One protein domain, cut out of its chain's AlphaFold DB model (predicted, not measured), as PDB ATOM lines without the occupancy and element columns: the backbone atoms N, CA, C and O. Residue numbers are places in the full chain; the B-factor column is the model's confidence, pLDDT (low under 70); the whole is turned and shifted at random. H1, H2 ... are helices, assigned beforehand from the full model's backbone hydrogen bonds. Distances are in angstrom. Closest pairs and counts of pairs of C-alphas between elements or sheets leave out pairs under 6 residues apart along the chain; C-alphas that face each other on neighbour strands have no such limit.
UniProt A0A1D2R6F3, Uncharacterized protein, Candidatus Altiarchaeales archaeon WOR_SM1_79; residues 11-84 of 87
ATOM      1  N   VAL A  11     130.138  90.053 111.659       96.69
ATOM      2  CA  VAL A  11     129.929  88.765 112.350       96.69
ATOM      3  C   VAL A  11     129.102  87.790 111.507       96.69
ATOM      4  O   VAL A  11     129.415  86.604 111.482       96.69
ATOM      5  N   GLN A  12     128.081  88.274 110.798       95.31
ATOM      6  CA  GLN A  12     127.186  87.419 110.011       95.31
ATOM      7  C   GLN A  12     127.937  86.728 108.872       95.31
ATOM      8  O   GLN A  12     127.801  85.525 108.666       95.31
ATOM      9  N   GLU A  13     128.781  87.488 108.173       96.69
ATOM     10  CA  GLU A  13     129.626  86.964 107.104       96.69
ATOM     11  C   GLU A  13     130.621  85.927 107.636       96.69
ATOM     12  O   GLU A  13     130.773  84.861 107.042       96.69
ATOM     13  N   ARG A  14     131.240  86.189 108.796       97.62
ATOM     14  CA  ARG A  14     132.137  85.221 109.446       97.62
ATOM     15  C   ARG A  14     131.429  83.910 109.772       97.62
ATOM     16  O   ARG A  14     131.976  82.858 109.475       97.62
ATOM     17  N   ILE A  15     130.216  83.967 110.324       96.81
ATOM     18  CA  ILE A  15     129.427  82.767 110.639       96.81
ATOM     19  C   ILE A  15     129.147  81.959 109.370       96.81
ATOM     20  O   ILE A  15     129.423  80.762 109.345       96.81
ATOM     21  N   ILE A  16     128.654  82.605 108.307       96.81
ATOM     22  CA  ILE A  16     128.355  81.931 107.032       96.81
ATOM     23  C   ILE A  16     129.619  81.274 106.467       96.81
ATOM     24  O   ILE A  16     129.587  80.111 106.069       96.81
ATOM     25  N   ASN A  17     130.744  81.991 106.469       96.50
ATOM     26  CA  ASN A  17     132.007  81.465 105.961       96.50
ATOM     27  C   ASN A  17     132.529  80.301 106.813       96.50
ATOM     28  O   ASN A  17     133.056  79.346 106.254       96.50
ATOM     29  N   SER A  18     132.352  80.330 108.137       97.94
ATOM     30  CA  SER A  18     132.699  79.204 109.011       97.94
ATOM     31  C   SER A  18     131.807  77.985 108.780       97.94
ATOM     32  O   SER A  18     132.310  76.867 108.804       97.94
ATOM     33  N   MET A  19     130.510  78.178 108.518       97.81
ATOM     34  CA  MET A  19     129.613  77.070 108.165       97.81
ATOM     35  C   MET A  19     130.062  76.385 106.873       97.81
ATOM     36  O   MET A  19     130.100  75.160 106.815       97.81
ATOM     37  N   ILE A  20     130.456  77.166 105.866       97.38
ATOM     38  CA  ILE A  20     130.930  76.621 104.590       97.38
ATOM     39  C   ILE A  20     132.311  75.979 104.745       97.38
ATOM     40  O   ILE A  20     132.509  74.827 104.377       97.38
ATOM     41  N   GLY A  21     133.264  76.692 105.351       97.31
ATOM     42  CA  GLY A  21     134.626  76.196 105.558       97.31
ATOM     43  C   GLY A  21     134.703  74.963 106.463       97.31
ATOM     44  O   GLY A  21     135.641  74.183 106.344       97.31
ATOM     45  N   GLY A  22     133.718  74.771 107.344       95.81
ATOM     46  CA  GLY A  22     133.580  73.583 108.188       95.81
ATOM     47  C   GLY A  22     132.794  72.431 107.556       95.81
ATOM     48  O   GLY A  22     132.584  71.428 108.231       95.81
ATOM     49  N   GLY A  23     132.320  72.564 106.310       94.12
ATOM     50  CA  GLY A  23     131.526  71.536 105.627       94.12
ATOM     51  C   GLY A  23     130.106  71.351 106.177       94.12
ATOM     52  O   GLY A  23     129.476  70.335 105.911       94.12
ATOM     53  N   ILE A  24     129.595  72.315 106.952       95.50
ATOM     54  CA  ILE A  24     128.218  72.293 107.477       95.50
ATOM     55  C   ILE A  24     127.220  72.634 106.364       95.50
ATOM     56  O   ILE A  24     126.102  72.135 106.382       95.50
ATOM     57  N   ALA A  25     127.620  73.480 105.412       96.44
ATOM     58  CA  ALA A  25     126.830  73.851 104.242       96.44
ATOM     59  C   ALA A  25     127.731  73.972 103.006       96.44
ATOM     60  O   ALA A  25     128.861  74.440 103.111       96.44
ATOM     61  N   GLU A  26     127.223  73.637 101.823       95.31
ATOM     62  CA  GLU A  26     127.967  73.754 100.564       95.31
ATOM     63  C   GLU A  26     127.881  75.171  99.986       95.31
ATOM     64  O   GLU A  26     128.800  75.662  99.328       95.31
ATOM     65  N   THR A  27     126.766  75.864 100.240       95.69
ATOM     66  CA  THR A  27     126.499  77.196  99.682       95.69
ATOM     67  C   THR A  27     126.037  78.195 100.737       95.69
ATOM     68  O   THR A  27     125.456  77.839 101.762       95.69
ATOM     69  N   LYS A  28     126.202  79.497 100.456       94.25
ATOM     70  CA  LYS A  28     125.676  80.574 101.319       94.25
ATOM     71  C   LYS A  28     124.161  80.461 101.508       94.25
ATOM     72  O   LYS A  28     123.662  80.622 102.616       94.25
ATOM     73  N   SER A  29     123.434  80.152 100.436       94.44
ATOM     74  CA  SER A  29     121.978  79.978 100.478       94.44
ATOM     75  C   SER A  29     121.564  78.811 101.371       94.44
ATOM     76  O   SER A  29     120.570  78.901 102.088       94.44
ATOM     77  N   GLU A  30     122.319  77.717 101.343       94.44
ATOM     78  CA  GLU A  30     122.099  76.578 102.227       94.44
ATOM     79  C   GLU A  30     122.405  76.919 103.684       94.44
ATOM     80  O   GLU A  30     121.553  76.684 104.539       94.44
ATOM     81  N   ALA A  31     123.537  77.572 103.954       95.75
ATOM     82  CA  ALA A  31     123.893  78.028 105.295       95.75
ATOM     83  C   ALA A  31     122.782  78.898 105.911       95.75
ATOM     84  O   ALA A  31     122.396  78.699 107.062       95.75
ATOM     85  N   VAL A  32     122.197  79.811 105.123       95.06
ATOM     86  CA  VAL A  32     121.059  80.640 105.553       95.06
ATOM     87  C   VAL A  32     119.824  79.792 105.863       95.06
ATOM     88  O   VAL A  32     119.206  79.983 106.909       95.06
ATOM     89  N   ARG A  33     119.459  78.838 104.995       94.31
ATOM     90  CA  ARG A  33     118.312  77.944 105.246       94.31
ATOM     91  C   ARG A  33     118.502  77.126 106.524       94.31
ATOM     92  O   ARG A  33     117.571  77.029 107.321       94.31
ATOM     93  N   MET A  34     119.702  76.596 106.752       95.12
ATOM     94  CA  MET A  34     120.036  75.857 107.973       95.12
ATOM     95  C   MET A  34     119.962  76.746 109.214       95.12
ATOM     96  O   MET A  34     119.390  76.338 110.222       95.12
ATOM     97  N   ALA A  35     120.488  77.972 109.143       94.62
ATOM     98  CA  ALA A  35     120.428  78.925 110.247       94.62
ATOM     99  C   ALA A  35     118.978  79.277 110.620       94.62
ATOM    100  O   ALA A  35     118.638  79.286 111.803       94.62
ATOM    101  N   LEU A  36     118.110  79.501 109.626       93.88
ATOM    102  CA  LEU A  36     116.682  79.753 109.839       93.88
ATOM    103  C   LEU A  36     115.977  78.554 110.475       93.88
ATOM    104  O   LEU A  36     115.218  78.724 111.428       93.88
ATOM    105  N   LEU A  37     116.253  77.342 109.987       91.69
ATOM    106  CA  LEU A  37     115.682  76.123 110.555       91.69
ATOM    107  C   LEU A  37     116.124  75.931 112.010       91.69
ATOM    108  O   LEU A  37     115.294  75.688 112.887       91.69
ATOM    109  N   ASN A  38     117.417  76.101 112.287       92.38
ATOM    110  CA  ASN A  38     117.964  76.004 113.634       92.38
ATOM    111  C   ASN A  38     117.360  77.063 114.571       92.38
ATOM    112  O   ASN A  38     117.002  76.754 115.706       92.38
ATOM    113  N   PHE A  39     117.197  78.301 114.102       93.88
ATOM    114  CA  PHE A  39     116.520  79.349 114.861       93.88
ATOM    115  C   PHE A  39     115.075  78.960 115.193       93.88
ATOM    116  O   PHE A  39     114.674  79.044 116.354       93.88
ATOM    117  N   ALA A  40     114.307  78.481 114.211       92.50
ATOM    118  CA  ALA A  40     112.911  78.101 114.406       92.50
ATOM    119  C   ALA A  40     112.743  76.947 115.412       92.50
ATOM    120  O   ALA A  40     111.828  76.976 116.234       92.50
ATOM    121  N   LEU A  41     113.647  75.961 115.381       88.56
ATOM    122  CA  LEU A  41     113.658  74.846 116.331       88.56
ATOM    123  C   LEU A  41     114.023  75.304 117.750       88.56
ATOM    124  O   LEU A  41     113.343  74.936 118.703       88.56
ATOM    125  N   ASN A  42     115.058  76.136 117.902       91.81
ATOM    126  CA  ASN A  42     115.535  76.575 119.221       91.81
ATOM    127  C   ASN A  42     114.610  77.594 119.900       91.81
ATOM    128  O   ASN A  42     114.615  77.719 121.121       91.81
ATOM    129  N   THR A  43     113.810  78.320 119.123       93.88
ATOM    130  CA  THR A  43     112.817  79.276 119.638       93.88
ATOM    131  C   THR A  43     111.438  78.658 119.840       93.88
ATOM    132  O   THR A  43     110.506  79.361 120.226       93.88
ATOM    133  N   ASN A  44     111.280  77.355 119.574       88.44
ATOM    134  CA  ASN A  44     109.990  76.666 119.580       88.44
ATOM    135  C   ASN A  44     108.941  77.273 118.620       88.44
ATOM    136  O   ASN A  44     107.767  76.908 118.686       88.44
ATOM    137  N   LEU A  45     109.356  78.151 117.694       89.94
ATOM    138  CA  LEU A  45     108.514  78.634 116.592       89.94
ATOM    139  C   LEU A  45     108.071  77.477 115.695       89.94
ATOM    140  O   LEU A  45     106.994  77.513 115.102       89.94
ATOM    141  N   LEU A  46     108.895  76.432 115.623       86.75
ATOM    142  CA  LEU A  46     108.599  75.196 114.931       86.75
ATOM    143  C   LEU A  46     108.751  74.013 115.891       86.75
ATOM    144  O   LEU A  46     109.844  73.716 116.371       86.75
ATOM    145  N   SER A  47     107.653  73.296 116.144       86.81
ATOM    146  CA  SER A  47     107.710  72.035 116.888       86.81
ATOM    147  C   SER A  47     108.478  70.997 116.075       86.81
ATOM    148  O   SER A  47     108.069  70.646 114.965       86.81
ATOM    149  N   LYS A  48     109.554  70.458 116.657       81.56
ATOM    150  CA  LYS A  48     110.366  69.393 116.051       81.56
ATOM    151  C   LYS A  48     109.514  68.205 115.604       81.56
ATOM    152  O   LYS A  48     109.715  67.682 114.516       81.56
ATOM    153  N   GLU A  49     108.542  67.800 116.418       83.69
ATOM    154  CA  GLU A  49     107.659  66.676 116.096       83.69
ATOM    155  C   GLU A  49     106.776  66.977 114.878       83.69
ATOM    156  O   GLU A  49     106.672  66.155 113.970       83.69
ATOM    157  N   LYS A  50     106.175  68.173 114.826       83.06
ATOM    158  CA  LYS A  50     105.349  68.587 113.682       83.06
ATOM    159  C   LYS A  50     106.176  68.716 112.405       83.06
ATOM    160  O   LYS A  50     105.711  68.285 111.357       83.06
ATOM    161  N   PHE A  51     107.393  69.244 112.504       84.00
ATOM    162  CA  PHE A  51     108.310  69.353 111.371       84.00
ATOM    163  C   PHE A  51     108.752  67.987 110.833       84.00
ATOM    164  O   PHE A  51     108.759  67.762 109.628       84.00
ATOM    165  N   LEU A  52     109.073  67.036 111.713       81.62
ATOM    166  CA  LEU A  52     109.407  65.677 111.280       81.62
ATOM    167  C   LEU A  52     108.205  64.980 110.634       81.62
ATOM    168  O   LEU A  52     108.370  64.289 109.631       81.62
ATOM    169  N   LYS A  53     106.996  65.190 111.166       82.81
ATOM    170  CA  LYS A  53     105.760  64.679 110.557       82.81
ATOM    171  C   LYS A  53     105.513  65.283 109.172       82.81
ATOM    172  O   LYS A  53     105.153  64.531 108.272       82.81
ATOM    173  N   SER A  54     105.745  66.586 108.980       83.00
ATOM    174  CA  SER A  54     105.580  67.229 107.668       83.00
ATOM    175  C   SER A  54     106.615  66.740 106.654       83.00
ATOM    176  O   SER A  54     106.250  66.388 105.535       83.00
ATOM    177  N   LEU A  55     107.881  66.604 107.063       80.31
ATOM    178  CA  LEU A  55     108.921  66.000 106.225       80.31
ATOM    179  C   LEU A  55     108.560  64.570 105.822       80.31
ATOM    180  O   LEU A  55     108.683  64.207 104.659       80.31
ATOM    181  N   GLN A  56     108.083  63.752 106.762       76.75
ATOM    182  CA  GLN A  56     107.655  62.389 106.454       76.75
ATOM    183  C   GLN A  56     106.475  62.350 105.483       76.75
ATOM    184  O   GLN A  56     106.443  61.468 104.632       76.75
ATOM    185  N   SER A  57     105.504  63.263 105.591       78.69
ATOM    186  CA  SER A  57     104.396  63.320 104.633       78.69
ATOM    187  C   SER A  57     104.846  63.760 103.242       78.69
ATOM    188  O   SER A  57     104.397  63.176 102.264       78.69
ATOM    189  N   GLU A  58     105.764  64.723 103.151       77.25
ATOM    190  CA  GLU A  58     106.330  65.173 101.874       77.25
ATOM    191  C   GLU A  58     107.166  64.066 101.220       77.25
ATOM    192  O   GLU A  58     107.014  63.789 100.035       77.25
ATOM    193  N   LEU A  59     107.980  63.350 101.999       70.19
ATOM    194  CA  LEU A  59     108.774  62.224 101.499       70.19
ATOM    195  C   LEU A  59     107.909  61.023 101.098       70.19
ATOM    196  O   LEU A  59     108.209  60.368 100.109       70.19
ATOM    197  N   LYS A  60     106.817  60.746 101.822       62.72
ATOM    198  CA  LYS A  60     105.844  59.708 101.436       62.72
ATOM    199  C   LYS A  60     105.076  60.054 100.164       62.72
ATOM    200  O   LYS A  60     104.620  59.141  99.492       62.72
ATOM    201  N   SER A  61     104.925  61.341  99.850       55.97
ATOM    202  CA  SER A  61     104.331  61.779  98.583       55.97
ATOM    203  C   SER A  61     105.294  61.707  97.397       55.97
ATOM    204  O   SER A  61     104.866  61.907  96.264       55.97
ATOM    205  N   VAL A  62     106.572  61.387  97.631       56.16
ATOM    206  CA  VAL A  62     107.491  60.999  96.561       56.16
ATOM    207  C   VAL A  62     107.254  59.517  96.258       56.16
ATOM    208  O   VAL A  62     108.021  58.645  96.664       56.16
ATOM    209  N   GLU A  63     106.157  59.217  95.563       54.56
ATOM    210  CA  GLU A  63     106.047  57.963  94.817       54.56
ATOM    211  C   GLU A  63     107.071  58.036  93.681       54.56
ATOM    212  O   GLU A  63     106.824  58.617  92.628       54.56
ATOM    213  N   MET A  64     108.277  57.530  93.935       60.47
ATOM    214  CA  MET A  64     109.240  57.299  92.867       60.47
ATOM    215  C   MET A  64     108.804  56.053  92.113       60.47
ATOM    216  O   MET A  64     108.720  54.971  92.697       60.47
ATOM    217  N   GLU A  65     108.565  56.201  90.816       68.12
ATOM    218  CA  GLU A  65     108.366  55.062  89.930       68.12
ATOM    219  C   GLU A  65     109.587  54.135  90.017       68.12
ATOM    220  O   GLU A  65     110.737  54.587  90.020       68.12
ATOM    221  N   GLU A  66     109.361  52.821  90.063       67.25
ATOM    222  CA  GLU A  66     110.429  51.818  90.216       67.25
ATOM    223  C   GLU A  66     111.528  51.983  89.146       67.25
ATOM    224  O   GLU A  66     112.718  51.787  89.403       67.25
ATOM    225  N   SER A  67     111.136  52.452  87.959       72.12
ATOM    226  CA  SER A  67     112.040  52.763  86.851       72.12
ATOM    227  C   SER A  67     113.012  53.923  87.130       72.12
ATOM    228  O   SER A  67     114.131  53.926  86.616       72.12
ATOM    229  N   GLU A  68     112.635  54.904  87.951       72.75
ATOM    230  CA  GLU A  68     113.505  56.016  88.348       72.75
ATOM    231  C   GLU A  68     114.506  55.580  89.419       72.75
ATOM    232  O   GLU A  68     115.688  55.922  89.342       72.75
ATOM    233  N   LEU A  69     114.063  54.742  90.360       73.19
ATOM    234  CA  LEU A  69     114.926  54.087  91.344       73.19
ATOM    235  C   LEU A  69     115.999  53.226  90.669       73.19
ATOM    236  O   LEU A  69     117.180  53.341  91.001       73.19
ATOM    237  N   GLN A  70     115.619  52.417  89.676       74.38
ATOM    238  CA  GLN A  70     116.561  51.591  88.914       74.38
ATOM    239  C   GLN A  70     117.610  52.443  88.187       74.38
ATOM    240  O   GLN A  70     118.804  52.169  88.307       74.38
ATOM    241  N   LYS A  71     117.200  53.537  87.530       79.88
ATOM    242  CA  LYS A  71     118.134  54.473  86.880       79.88
ATOM    243  C   LYS A  71     119.102  55.113  87.872       79.88
ATOM    244  O   LYS A  71     120.281  55.264  87.566       79.88
ATOM    245  N   MET A  72     118.641  55.496  89.065       70.81
ATOM    246  CA  MET A  72     119.525  56.061  90.090       70.81
ATOM    247  C   MET A  72     120.536  55.034  90.608       70.81
ATOM    248  O   MET A  72     121.701  55.383  90.802       70.81
ATOM    249  N   ILE A  73     120.124  53.775  90.778       77.31
ATOM    250  CA  ILE A  73     121.013  52.677  91.178       77.31
ATOM    251  C   ILE A  73     122.061  52.410  90.091       77.31
ATOM    252  O   ILE A  73     123.245  52.313  90.407       77.31
ATOM    253  N   GLU A  74     121.665  52.346  88.819       73.56
ATOM    254  CA  GLU A  74     122.588  52.162  87.690       73.56
ATOM    255  C   GLU A  74     123.588  53.321  87.567       73.56
ATOM    256  O   GLU A  74     124.794  53.092  87.455       73.56
ATOM    257  N   ASN A  75     123.114  54.562  87.693       72.50
ATOM    258  CA  ASN A  75     123.958  55.757  87.657       72.50
ATOM    259  C   ASN A  75     124.892  55.871  88.878       72.50
ATOM    260  O   ASN A  75     125.981  56.439  88.777       72.50
ATOM    261  N   GLY A  76     124.492  55.344  90.039       63.78
ATOM    262  CA  GLY A  76     125.371  55.184  91.200       63.78
ATOM    263  C   GLY A  76     126.477  54.162  90.931       63.78
ATOM    264  O   GLY A  76     127.651  54.450  91.139       63.78
ATOM    265  N   ARG A  77     126.113  53.014  90.350       57.75
ATOM    266  CA  ARG A  77     127.028  51.910  90.018       57.75
ATOM    267  C   ARG A  77     128.065  52.258  88.943       57.75
ATOM    268  O   ARG A  77     129.140  51.662  88.931       57.75
ATOM    269  N   CYS A  78     127.756  53.185  88.032       51.31
ATOM    270  CA  CYS A  78     128.716  53.669  87.033       51.31
ATOM    271  C   CYS A  78     129.833  54.531  87.643       51.31
ATOM    272  O   CYS A  78     130.975  54.426  87.199       51.31
ATOM    273  N   ARG A  79     129.554  55.307  88.701       51.75
ATOM    274  CA  ARG A  79     130.568  56.161  89.354       51.75
ATOM    275  C   ARG A  79     131.640  55.364  90.105       51.75
ATOM    276  O   ARG A  79     132.800  55.773  90.133       51.75
ATOM    277  N   ASP A  80     131.288  54.189  90.619       52.47
ATOM    278  CA  ASP A  80     132.243  53.294  91.289       52.47
ATOM    279  C   ASP A  80     133.213  52.616  90.305       52.47
ATOM    280  O   ASP A  80     134.333  52.262  90.676       52.47
ATOM    281  N   LYS A  81     132.814  52.450  89.036       50.88
ATOM    282  CA  LYS A  81     133.656  51.822  88.004       50.88
ATOM    283  C   LYS A  81     134.700  52.773  87.426       50.88
ATOM    284  O   LYS A  81     135.794  52.326  87.101       50.88
ATOM    285  N   GLU A  82     134.409  54.069  87.342       48.31
ATOM    286  CA  GLU A  82     135.379  55.066  86.864       48.31
ATOM    287  C   GLU A  82     136.509  55.318  87.880       48.31
ATOM    288  O   GLU A  82     137.650  55.556  87.483       48.31
ATOM    289  N   SER A  83     136.239  55.155  89.182       52.41
ATOM    290  CA  SER A  83     137.267  55.267  90.233       52.41
ATOM    291  C   SER A  83     138.243  54.082  90.282       52.41
ATOM    292  O   SER A  83     139.316  54.217  90.860       52.41
ATOM    293  N   GLN A  84     137.917  52.936  89.670       51.53
ATOM    294  CA  GLN A  84     138.798  51.752  89.640       51.53
ATOM    295  C   GLN A  84     139.665  51.646  88.376       51.53
ATOM    296  O   GLN A  84     140.537  50.786  88.319       51.53
TER     297      GLN A  84
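Overview. This is residues 11 to 84 of the 87 residues of an uncharacterized protein of Candidatus Altiarchaeales archaeon WOR_SM1_79 (UniProt A0A1D2R6F3). The model is an open, flat frame of four helices around an empty middle: H4 makes one side, H3 the next side, and H2 slants back on the far side to meet H1 in a corner. H4, the longest helix, stands free together with the second part of H3 and the link between them, residues 52 to 84. The printed part has 74 residues, with four named helices in the order H1, H2, H3, H4 and no named strand, and its class is all helix. It is extended, with a radius of gyration of the C-alphas of 17.9 A, and spans 44 by 33 by 15 A.

Arrangement. H4, residues 66 to 82, touches no helix. H3, residues 48 to 60, touches no helix either, and H3 and H4 are apart. H2, residues 28 to 42, is close to H3 but not clearly touching it: their closest C-alphas, those of Leu 41 and Lys 48, are 6.4 A apart. H2 and H3 run opposite ways at a steep tilt of 50 degrees. H1, residues 11 to 21, touches H2, which meets it with residues 28 to 32 alone; the closest C-alphas, those of Ile 16 and Ala 31, are 6.2 A apart. The lines of H1 and H2 are only just about perpendicular, at 72 degrees. H1 and H3, H1 and H4, and H2 and H4 are apart. In H1, H2 and H3 every O i to N i+4 pair is within hydrogen-bond range; in H4, 10 of 13 are.

Along the chain. H4 is 25.4 A from first to last C-alpha, from C-alpha 66 at (110.429, 51.818, 90.216) to C-alpha 82 at (135.379, 55.066, 86.864). H3 measures 18.1 A, H2 21.0 A, and H1 15.0 A from C-alpha 11 at (129.929, 88.765, 112.350).

Size, cuts and confidence. The two C-alphas farthest apart, those of Leu 45 and Gln 84, are 48.6 A apart. The printed part has no cut and no long link. Mean pLDDT of the printed part is 81.4; residues 60 to 66 and 76 to 84 are under 70.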